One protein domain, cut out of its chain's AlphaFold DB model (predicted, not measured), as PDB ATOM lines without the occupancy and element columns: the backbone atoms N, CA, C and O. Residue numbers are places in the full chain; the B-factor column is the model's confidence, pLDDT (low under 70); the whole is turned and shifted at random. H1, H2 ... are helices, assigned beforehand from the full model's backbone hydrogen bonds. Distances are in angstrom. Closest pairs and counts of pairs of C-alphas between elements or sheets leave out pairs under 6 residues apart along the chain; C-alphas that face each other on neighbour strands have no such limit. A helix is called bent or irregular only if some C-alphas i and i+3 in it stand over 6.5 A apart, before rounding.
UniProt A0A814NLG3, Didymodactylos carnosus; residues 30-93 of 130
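What this domain is: This is residues 30 to 93 of the 130 residues of a protein of Didymodactylos carnosus (UniProt A0A814NLG3). The domain is a long helical arm, H1, with a small head at its far end, where the short helices H2 and H3, the longer H4 and the links between them gather with residues 46 to 52 of H1. Residues 30 to 45, of which 31 to 45 belong to H1, stick out of this head and make much of the length. The printed part has 64 residues, with four named helices in the order H1, H2, H3, H4 and no named strand; its class is all helix. It is loose, with a radius of gyration of the C-alphas of 13.8 A, and spans 44 by 25 by 21 A.

Where its parts are: H1, residues 31 to 52, begins at C-alpha 31 (185.514, 216.390, 144.907) and is 31.4 A long. H2, residues 63 to 68, is 10.2 A long and irregular: C-alphas 64 and 67 are 7.3 A apart. H3, residues 72 to 77, is 8.8 A long. H4, residues 80 to 92, is 18.3 A long and ends at C-alpha 92 (175.186, 198.327, 122.934).

How they stand to each other: H1 is close to H4 but not clearly touching; their closest C-alphas, those of Ile 50 and Ile 87, are 7.5 A apart. Their lines are about perpendicular at 72 degrees, only just past steep. H1 is apart from H2 and H3. H2 only just touches H4, with 3 pairs of C-alphas within 8 A, and H4 touches H2 with residues 86 to 90 alone; the closest C-alphas, those of Phe 68 and Tyr 90, are 6.8 A apart. These two run opposite ways at a shallow tilt of 22 degrees. H3 is close to H4 but not clearly touching, with the closest C-alphas, of Trp 75 and Arg 83, 7.6 A apart. In H1 and H4 every O i to N i+4 pair is within hydrogen-bond range; in H3 1 of 2 is, and in H2 0 of 2, beside 2 of 3 O i to N i+3 pairs.

The domain as a whole: The C-alphas of Pro 30 and Arg 73, the two farthest apart, are 44.0 A apart. The printed part has no cut and no long link. No printed residue is under 70 in pLDDT.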
ATOM      1  N   PRO A  30     187.731 215.753 149.168       88.56
ATOM      2  CA  PRO A  30     187.741 216.634 148.012       88.56
ATOM      3  C   PRO A  30     186.976 216.014 146.838       88.56
ATOM      4  O   PRO A  30     187.030 214.806 146.602       88.56
ATOM      5  N   LEU A  31     186.269 216.849 146.074       84.44
ATOM      6  CA  LEU A  31     185.514 216.390 144.907       84.44
ATOM      7  C   LEU A  31     186.421 215.702 143.870       84.44
ATOM      8  O   LEU A  31     186.003 214.716 143.270       84.44
ATOM      9  N   SER A  32     187.659 216.182 143.705       90.56
ATOM     10  CA  SER A  32     188.687 215.546 142.868       90.56
ATOM     11  C   SER A  32     188.892 214.081 143.243       90.56
ATOM     12  O   SER A  32     188.791 213.197 142.397       90.56
ATOM     13  N   ASP A  33     189.069 213.814 144.532       86.12
ATOM     14  CA  ASP A  33     189.393 212.486 145.046       86.12
ATOM     15  C   ASP A  33     188.208 211.529 144.878       86.12
ATOM     16  O   ASP A  33     188.389 210.332 144.641       86.12
ATOM     17  N   MET A  34     186.981 212.055 144.975       86.00
ATOM     18  CA  MET A  34     185.765 211.293 144.683       86.00
ATOM     19  C   MET A  34     185.658 210.936 143.199       86.00
ATOM     20  O   MET A  34     185.315 209.797 142.878       86.00
ATOM     21  N   ILE A  35     185.977 211.867 142.297       90.50
ATOM     22  CA  ILE A  35     186.003 211.607 140.849       90.50
ATOM     23  C   ILE A  35     187.047 210.530 140.528       90.50
ATOM     24  O   ILE A  35     186.739 209.570 139.818       90.50
ATOM     25  N   ASP A  36     188.239 210.623 141.115       91.38
ATOM     26  CA  ASP A  36     189.308 209.640 140.920       91.38
ATOM     27  C   ASP A  36     188.941 208.262 141.482       91.38
ATOM     28  O   ASP A  36     189.258 207.220 140.897       91.38
ATOM     29  N   LEU A  37     188.261 208.222 142.630       88.81
ATOM     30  CA  LEU A  37     187.755 206.977 143.204       88.81
ATOM     31  C   LEU A  37     186.694 206.341 142.299       88.81
ATOM     32  O   LEU A  37     186.788 205.151 142.000       88.81
ATOM     33  N   LEU A  38     185.733 207.126 141.809       89.94
ATOM     34  CA  LEU A  38     184.723 206.660 140.858       89.94
ATOM     35  C   LEU A  38     185.368 206.134 139.571       89.94
ATOM     36  O   LEU A  38     184.993 205.061 139.097       89.94
ATOM     37  N   GLY A  39     186.378 206.828 139.042       91.50
ATOM     38  CA  GLY A  39     187.136 206.383 137.872       91.50
ATOM     39  C   GLY A  39     187.815 205.027 138.087       91.50
ATOM     40  O   GLY A  39     187.736 204.143 137.224       91.50
ATOM     41  N   ARG A  40     188.421 204.817 139.263       91.62
ATOM     42  CA  ARG A  40     189.012 203.526 139.654       91.62
ATOM     43  C   ARG A  40     187.959 202.427 139.772       91.62
ATOM     44  O   ARG A  40     188.162 201.350 139.216       91.62
ATOM     45  N   CYS A  41     186.827 202.706 140.417       90.31
ATOM     46  CA  CYS A  41     185.720 201.756 140.543       90.31
ATOM     47  C   CYS A  41     185.167 201.338 139.175       90.31
ATOM     48  O   CYS A  41     185.028 200.146 138.909       90.31
ATOM     49  N   ILE A  42     184.922 202.298 138.279       92.12
ATOM     50  CA  ILE A  42     184.434 202.022 136.920       92.12
ATOM     51  C   ILE A  42     185.453 201.181 136.145       92.12
ATOM     52  O   ILE A  42     185.076 200.234 135.457       92.12
ATOM     53  N   THR A  43     186.745 201.495 136.252       92.88
ATOM     54  CA  THR A  43     187.806 200.736 135.572       92.88
ATOM     55  C   THR A  43     187.885 199.301 136.089       92.88
ATOM     56  O   THR A  43     187.942 198.366 135.290       92.88
ATOM     57  N   ALA A  44     187.822 199.108 137.409       90.56
ATOM     58  CA  ALA A  44     187.790 197.783 138.021       90.56
ATOM     59  C   ALA A  44     186.569 196.980 137.548       90.56
ATOM     60  O   ALA A  44     186.720 195.860 137.070       90.56
ATOM     61  N   GLN A  45     185.379 197.585 137.567       90.00
ATOM     62  CA  GLN A  45     184.148 196.949 137.086       90.00
ATOM     63  C   GLN A  45     184.222 196.573 135.603       90.00
ATOM     64  O   GLN A  45     183.779 195.490 135.222       90.00
ATOM     65  N   LYS A  46     184.802 197.432 134.757       92.38
ATOM     66  CA  LYS A  46     185.024 197.122 133.337       92.38
ATOM     67  C   LYS A  46     185.946 195.919 133.166       92.38
ATOM     68  O   LYS A  46     185.617 195.019 132.399       92.38
ATOM     69  N   ASN A  47     187.057 195.876 133.897       91.56
ATOM     70  CA  ASN A  47     188.010 194.769 133.821       91.56
ATOM     71  C   ASN A  47     187.390 193.446 134.279       91.56
ATOM     72  O   ASN A  47     187.570 192.429 133.613       91.56
ATOM     73  N   GLU A  48     186.620 193.469 135.365       91.19
ATOM     74  CA  GLU A  48     185.895 192.293 135.848       91.19
ATOM     75  C   GLU A  48     184.794 191.845 134.879       91.19
ATOM     76  O   GLU A  48     184.639 190.660 134.610       91.19
ATOM     77  N   THR A  49     184.089 192.789 134.252       91.44
ATOM     78  CA  THR A  49     183.111 192.466 133.201       91.44
ATOM     79  C   THR A  49     183.788 191.778 132.012       91.44
ATOM     80  O   THR A  49     183.270 190.797 131.485       91.44
ATOM     81  N   ILE A  50     184.962 192.263 131.596       92.75
ATOM     82  CA  ILE A  50     185.736 191.638 130.518       92.75
ATOM     83  C   ILE A  50     186.217 190.243 130.946       92.75
ATOM     84  O   ILE A  50     186.149 189.328 130.135       92.75
ATOM     85  N   ARG A  51     186.641 190.046 132.203       92.88
ATOM     86  CA  ARG A  51     186.974 188.718 132.764       92.88
ATOM     87  C   ARG A  51     185.807 187.744 132.692       92.88
ATOM     88  O   ARG A  51     185.990 186.626 132.217       92.88
ATOM     89  N   ALA A  52     184.612 188.189 133.068       93.12
ATOM     90  CA  ALA A  52     183.395 187.386 132.977       93.12
ATOM     91  C   ALA A  52     183.053 186.989 131.525       93.12
ATOM     92  O   ALA A  52     182.491 185.923 131.292       93.12
ATOM     93  N   MET A  53     183.429 187.798 130.523       93.50
ATOM     94  CA  MET A  53     183.242 187.441 129.108       93.50
ATOM     95  C   MET A  53     184.142 186.302 128.628       93.50
ATOM     96  O   MET A  53     183.844 185.739 127.581       93.50
ATOM     97  N   TYR A  54     185.236 185.973 129.320       93.00
ATOM     98  CA  TYR A  54     186.108 184.856 128.939       93.00
ATOM     99  C   TYR A  54     186.226 183.761 130.002       93.00
ATOM    100  O   TYR A  54     187.176 182.979 129.966       93.00
ATOM    101  N   ASP A  55     185.267 183.721 130.934       82.69
ATOM    102  CA  ASP A  55     185.218 182.754 132.040       82.69
ATOM    103  C   ASP A  55     186.481 182.799 132.929       82.69
ATOM    104  O   ASP A  55     187.018 181.790 133.381       82.69
ATOM    105  N   GLY A  56     187.039 184.003 133.102       78.25
ATOM    106  CA  GLY A  56     188.348 184.238 133.717       78.25
ATOM    107  C   GLY A  56     188.320 184.814 135.133       78.25
ATOM    108  O   GLY A  56     189.282 185.486 135.511       78.25
ATOM    109  N   GLY A  57     187.243 184.627 135.897       77.31
ATOM    110  CA  GLY A  57     187.088 185.209 137.235       77.31
ATOM    111  C   GLY A  57     185.982 184.553 138.062       77.31
ATOM    112  O   GLY A  57     185.417 183.545 137.662       77.31
ATOM    113  N   GLU A  58     185.673 185.138 139.221       82.75
ATOM    114  CA  GLU A  58     184.617 184.657 140.134       82.75
ATOM    115  C   GLU A  58     183.214 185.163 139.761       82.75
ATOM    116  O   GLU A  58     182.224 184.792 140.391       82.75
ATOM    117  N   LEU A  59     183.124 186.058 138.775       86.12
ATOM    118  CA  LEU A  59     181.884 186.717 138.383       86.12
ATOM    119  C   LEU A  59     181.352 186.150 137.072       86.12
ATOM    120  O   LEU A  59     182.086 186.002 136.097       86.12
ATOM    121  N   GLU A  60     180.040 185.936 137.035       89.00
ATOM    122  CA  GLU A  60     179.320 185.452 135.862       89.00
ATOM    123  C   GLU A  60     178.408 186.540 135.280       89.00
ATOM    124  O   GLU A  60     177.843 187.374 135.998       89.00
ATOM    125  N   LEU A  61     178.234 186.530 133.955       89.12
ATOM    126  CA  LEU A  61     177.263 187.400 133.296       89.12
ATOM    127  C   LEU A  61     175.838 186.905 133.564       89.12
ATOM    128  O   LEU A  61     175.534 185.721 133.441       89.12
ATOM    129  N   VAL A  62     174.926 187.833 133.854       90.00
ATOM    130  CA  VAL A  62     173.506 187.502 134.038       90.00
ATOM    131  C   VAL A  62     172.902 186.918 132.754       90.00
ATOM    132  O   VAL A  62     173.302 187.281 131.647       90.00
ATOM    133  N   THR A  63     171.893 186.050 132.890       89.00
ATOM    134  CA  THR A  63     171.305 185.226 131.812       89.00
ATOM    135  C   THR A  63     171.112 185.913 130.450       89.00
ATOM    136  O   THR A  63     171.504 185.318 129.451       89.00
ATOM    137  N   PRO A  64     170.561 187.138 130.325       90.12
ATOM    138  CA  PRO A  64     170.420 187.766 129.006       90.12
ATOM    139  C   PRO A  64     171.754 188.050 128.286       90.12
ATOM    140  O   PRO A  64     171.777 188.189 127.063       90.12
ATOM    141  N   TYR A  65     172.860 188.138 129.022       91.38
ATOM    142  CA  TYR A  65     174.185 188.482 128.509       91.38
ATOM    143  C   TYR A  65     175.130 187.278 128.396       91.38
ATOM    144  O   TYR A  65     176.225 187.434 127.861       91.38
ATOM    145  N   THR A  66     174.722 186.074 128.812       91.50
ATOM    146  CA  THR A  66     175.576 184.867 128.772       91.50
ATOM    147  C   THR A  66     176.052 184.507 127.367       91.50
ATOM    148  O   THR A  66     177.114 183.928 127.193       91.50
ATOM    149  N   ARG A  67     175.324 184.928 126.331       92.31
ATOM    150  CA  ARG A  67     175.722 184.773 124.922       92.31
ATOM    151  C   ARG A  67     177.014 185.503 124.531       92.31
ATOM    152  O   ARG A  67     177.541 185.246 123.456       92.31
ATOM    153  N   PHE A  68     177.468 186.450 125.351       93.50
ATOM    154  CA  PHE A  68     178.742 187.146 125.162       93.50
ATOM    155  C   PHE A  68     179.899 186.454 125.889       93.50
ATOM    156  O   PHE A  68     181.034 186.907 125.771       93.50
ATOM    157  N   VAL A  69     179.624 185.377 126.631       94.25
ATOM    158  CA  VAL A  69     180.665 184.547 127.234       94.25
ATOM    159  C   VAL A  69     181.316 183.709 126.139       94.25
ATOM    160  O   VAL A  69     180.659 183.029 125.350       94.25
ATOM    161  N   HIS A  70     182.634 183.774 126.096       92.69
ATOM    162  CA  HIS A  70     183.499 182.983 125.249       92.69
ATOM    163  C   HIS A  70     184.365 182.088 126.130       92.69
ATOM    164  O   HIS A  70     184.793 182.488 127.202       92.69
ATOM    165  N   ASP A  71     184.690 180.892 125.653       92.88
ATOM    166  CA  ASP A  71     185.712 180.075 126.306       92.88
ATOM    167  C   ASP A  71     187.066 180.812 126.296       92.88
ATOM    168  O   ASP A  71     187.431 181.450 125.297       92.88
ATOM    169  N   SER A  72     187.834 180.697 127.380       91.81
ATOM    170  CA  SER A  72     189.149 181.335 127.534       91.81
ATOM    171  C   SER A  72     190.100 181.051 126.357       91.81
ATOM    172  O   SER A  72     190.794 181.954 125.875       91.81
ATOM    173  N   ARG A  73     190.074 179.836 125.786       92.38
ATOM    174  CA  ARG A  73     190.892 179.461 124.613       92.38
ATOM    175  C   ARG A  73     190.429 180.151 123.336       92.38
ATOM    176  O   ARG A  73     191.236 180.423 122.447       92.38
ATOM    177  N   VAL A  74     189.127 180.398 123.203       93.25
ATOM    178  CA  VAL A  74     188.568 181.149 122.071       93.25
ATOM    179  C   VAL A  74     188.926 182.624 122.219       93.25
ATOM    180  O   VAL A  74     189.352 183.251 121.251       93.25
ATOM    181  N   TRP A  75     188.827 183.166 123.431       94.12
ATOM    182  CA  TRP A  75     189.178 184.551 123.726       94.12
ATOM    183  C   TRP A  75     190.661 184.856 123.486       94.12
ATOM    184  O   TRP A  75     191.001 185.887 122.894       94.12
ATOM    185  N   SER A  76     191.557 183.940 123.872       93.38
ATOM    186  CA  SER A  76     193.002 184.100 123.678       93.38
ATOM    187  C   SER A  76     193.400 184.155 122.200       93.38
ATOM    188  O   SER A  76     194.383 184.809 121.866       93.38
ATOM    189  N   ARG A  77     192.625 183.511 121.318       96.00
ATOM    190  CA  ARG A  77     192.842 183.505 119.862       96.00
ATOM    191  C   ARG A  77     192.309 184.749 119.152       96.00
ATOM    192  O   ARG A  77     192.727 185.002 118.030       96.00
ATOM    193  N   LYS A  78     191.403 185.505 119.784       95.12
ATOM    194  CA  LYS A  78     190.849 186.734 119.203       95.12
ATOM    195  C   LYS A  78     191.891 187.844 119.142       95.12
ATOM    196  O   LYS A  78     192.643 188.027 120.107       95.12
ATOM    197  N   THR A  79     191.876 188.624 118.064       97.06
ATOM    198  CA  THR A  79     192.682 189.851 117.969       97.06
ATOM    199  C   THR A  79     192.129 190.947 118.886       97.06
ATOM    200  O   THR A  79     191.031 190.829 119.442       97.06
ATOM    201  N   ALA A  80     192.886 192.029 119.075       94.44
ATOM    202  CA  ALA A  80     192.441 193.153 119.897       94.44
ATOM    203  C   ALA A  80     191.159 193.798 119.337       94.44
ATOM    204  O   ALA A  80     190.245 194.125 120.093       94.44
ATOM    205  N   GLU A  81     191.059 193.907 118.014       96.44
ATOM    206  CA  GLU A  81     189.918 194.476 117.298       96.44
ATOM    207  C   GLU A  81     188.672 193.600 117.462       96.44
ATOM    208  O   GLU A  81     187.578 194.100 117.729       96.44
ATOM    209  N   GLU A  82     188.834 192.279 117.371       95.19
ATOM    210  CA  GLU A  82     187.740 191.329 117.579       95.19
ATOM    211  C   GLU A  82     187.224 191.363 119.018       95.19
ATOM    212  O   GLU A  82     186.009 191.362 119.238       95.19
ATOM    213  N   ARG A  83     188.124 191.432 120.009       94.94
ATOM    214  CA  ARG A  83     187.739 191.598 121.420       94.94
ATOM    215  C   ARG A  83     186.984 192.906 121.620       94.94
ATOM    216  O   ARG A  83     185.925 192.907 122.244       94.94
ATOM    217  N   GLN A  84     187.477 193.996 121.037       95.12
ATOM    218  CA  GLN A  84     186.823 195.299 121.125       95.12
ATOM    219  C   GLN A  84     185.427 195.289 120.487       95.12
ATOM    220  O   GLN A  84     184.500 195.889 121.031       95.12
ATOM    221  N   SER A  85     185.248 194.570 119.378       96.19
ATOM    222  CA  SER A  85     183.945 194.390 118.728       96.19
ATOM    223  C   SER A  85     182.943 193.655 119.627       96.19
ATOM    224  O   SER A  85     181.802 194.103 119.784       96.19
ATOM    225  N   VAL A  86     183.370 192.576 120.296       94.88
ATOM    226  CA  VAL A  86     182.533 191.853 121.273       94.88
ATOM    227  C   VAL A  86     182.159 192.763 122.444       94.88
ATOM    228  O   VAL A  86     180.983 192.864 122.791       94.88
ATOM    229  N   ILE A  87     183.134 193.484 123.002       95.31
ATOM    230  CA  ILE A  87     182.920 194.420 124.115       95.31
ATOM    231  C   ILE A  87     181.931 195.528 123.712       95.31
ATOM    232  O   ILE A  87     180.997 195.837 124.452       95.31
ATOM    233  N   SER A  88     182.081 196.102 122.518       95.44
ATOM    234  CA  SER A  88     181.159 197.118 121.997       95.44
ATOM    235  C   SER A  88     179.749 196.557 121.780       95.44
ATOM    236  O   SER A  88     178.752 197.226 122.069       95.44
ATOM    237  N   SER A  89     179.647 195.317 121.300       94.94
ATOM    238  CA  SER A  89     178.368 194.622 121.112       94.94
ATOM    239  C   SER A  89     177.670 194.353 122.445       94.94
ATOM    240  O   SER A  89     176.455 194.499 122.546       94.94
ATOM    241  N   TYR A  90     178.433 194.028 123.489       95.06
ATOM    242  CA  TYR A  90     177.914 193.876 124.844       95.06
ATOM    243  C   TYR A  90     177.334 195.189 125.386       95.06
ATOM    244  O   TYR A  90     176.189 195.208 125.832       95.06
ATOM    245  N   TYR A  91     178.072 196.302 125.297       93.25
ATOM    246  CA  TYR A  91     177.606 197.593 125.829       93.25
ATOM    247  C   TYR A  91     176.438 198.206 125.049       93.25
ATOM    248  O   TYR A  91     175.651 198.966 125.608       93.25
ATOM    249  N   SER A  92     176.314 197.885 123.762       94.56
ATOM    250  CA  SER A  92     175.186 198.327 122.934       94.56
ATOM    251  C   SER A  92     173.966 197.407 123.038       94.56
ATOM    252  O   SER A  92     172.877 197.776 122.584       94.56
ATOM    253  N   TYR A  93     174.111 196.228 123.649       94.31
ATOM    254  CA  TYR A  93     173.021 195.276 123.755       94.31
ATOM    255  C   TYR A  93     171.975 195.703 124.782       94.31
ATOM    256  O   TYR A  93     172.245 195.869 125.971       94.31
TER     257      TYR A  93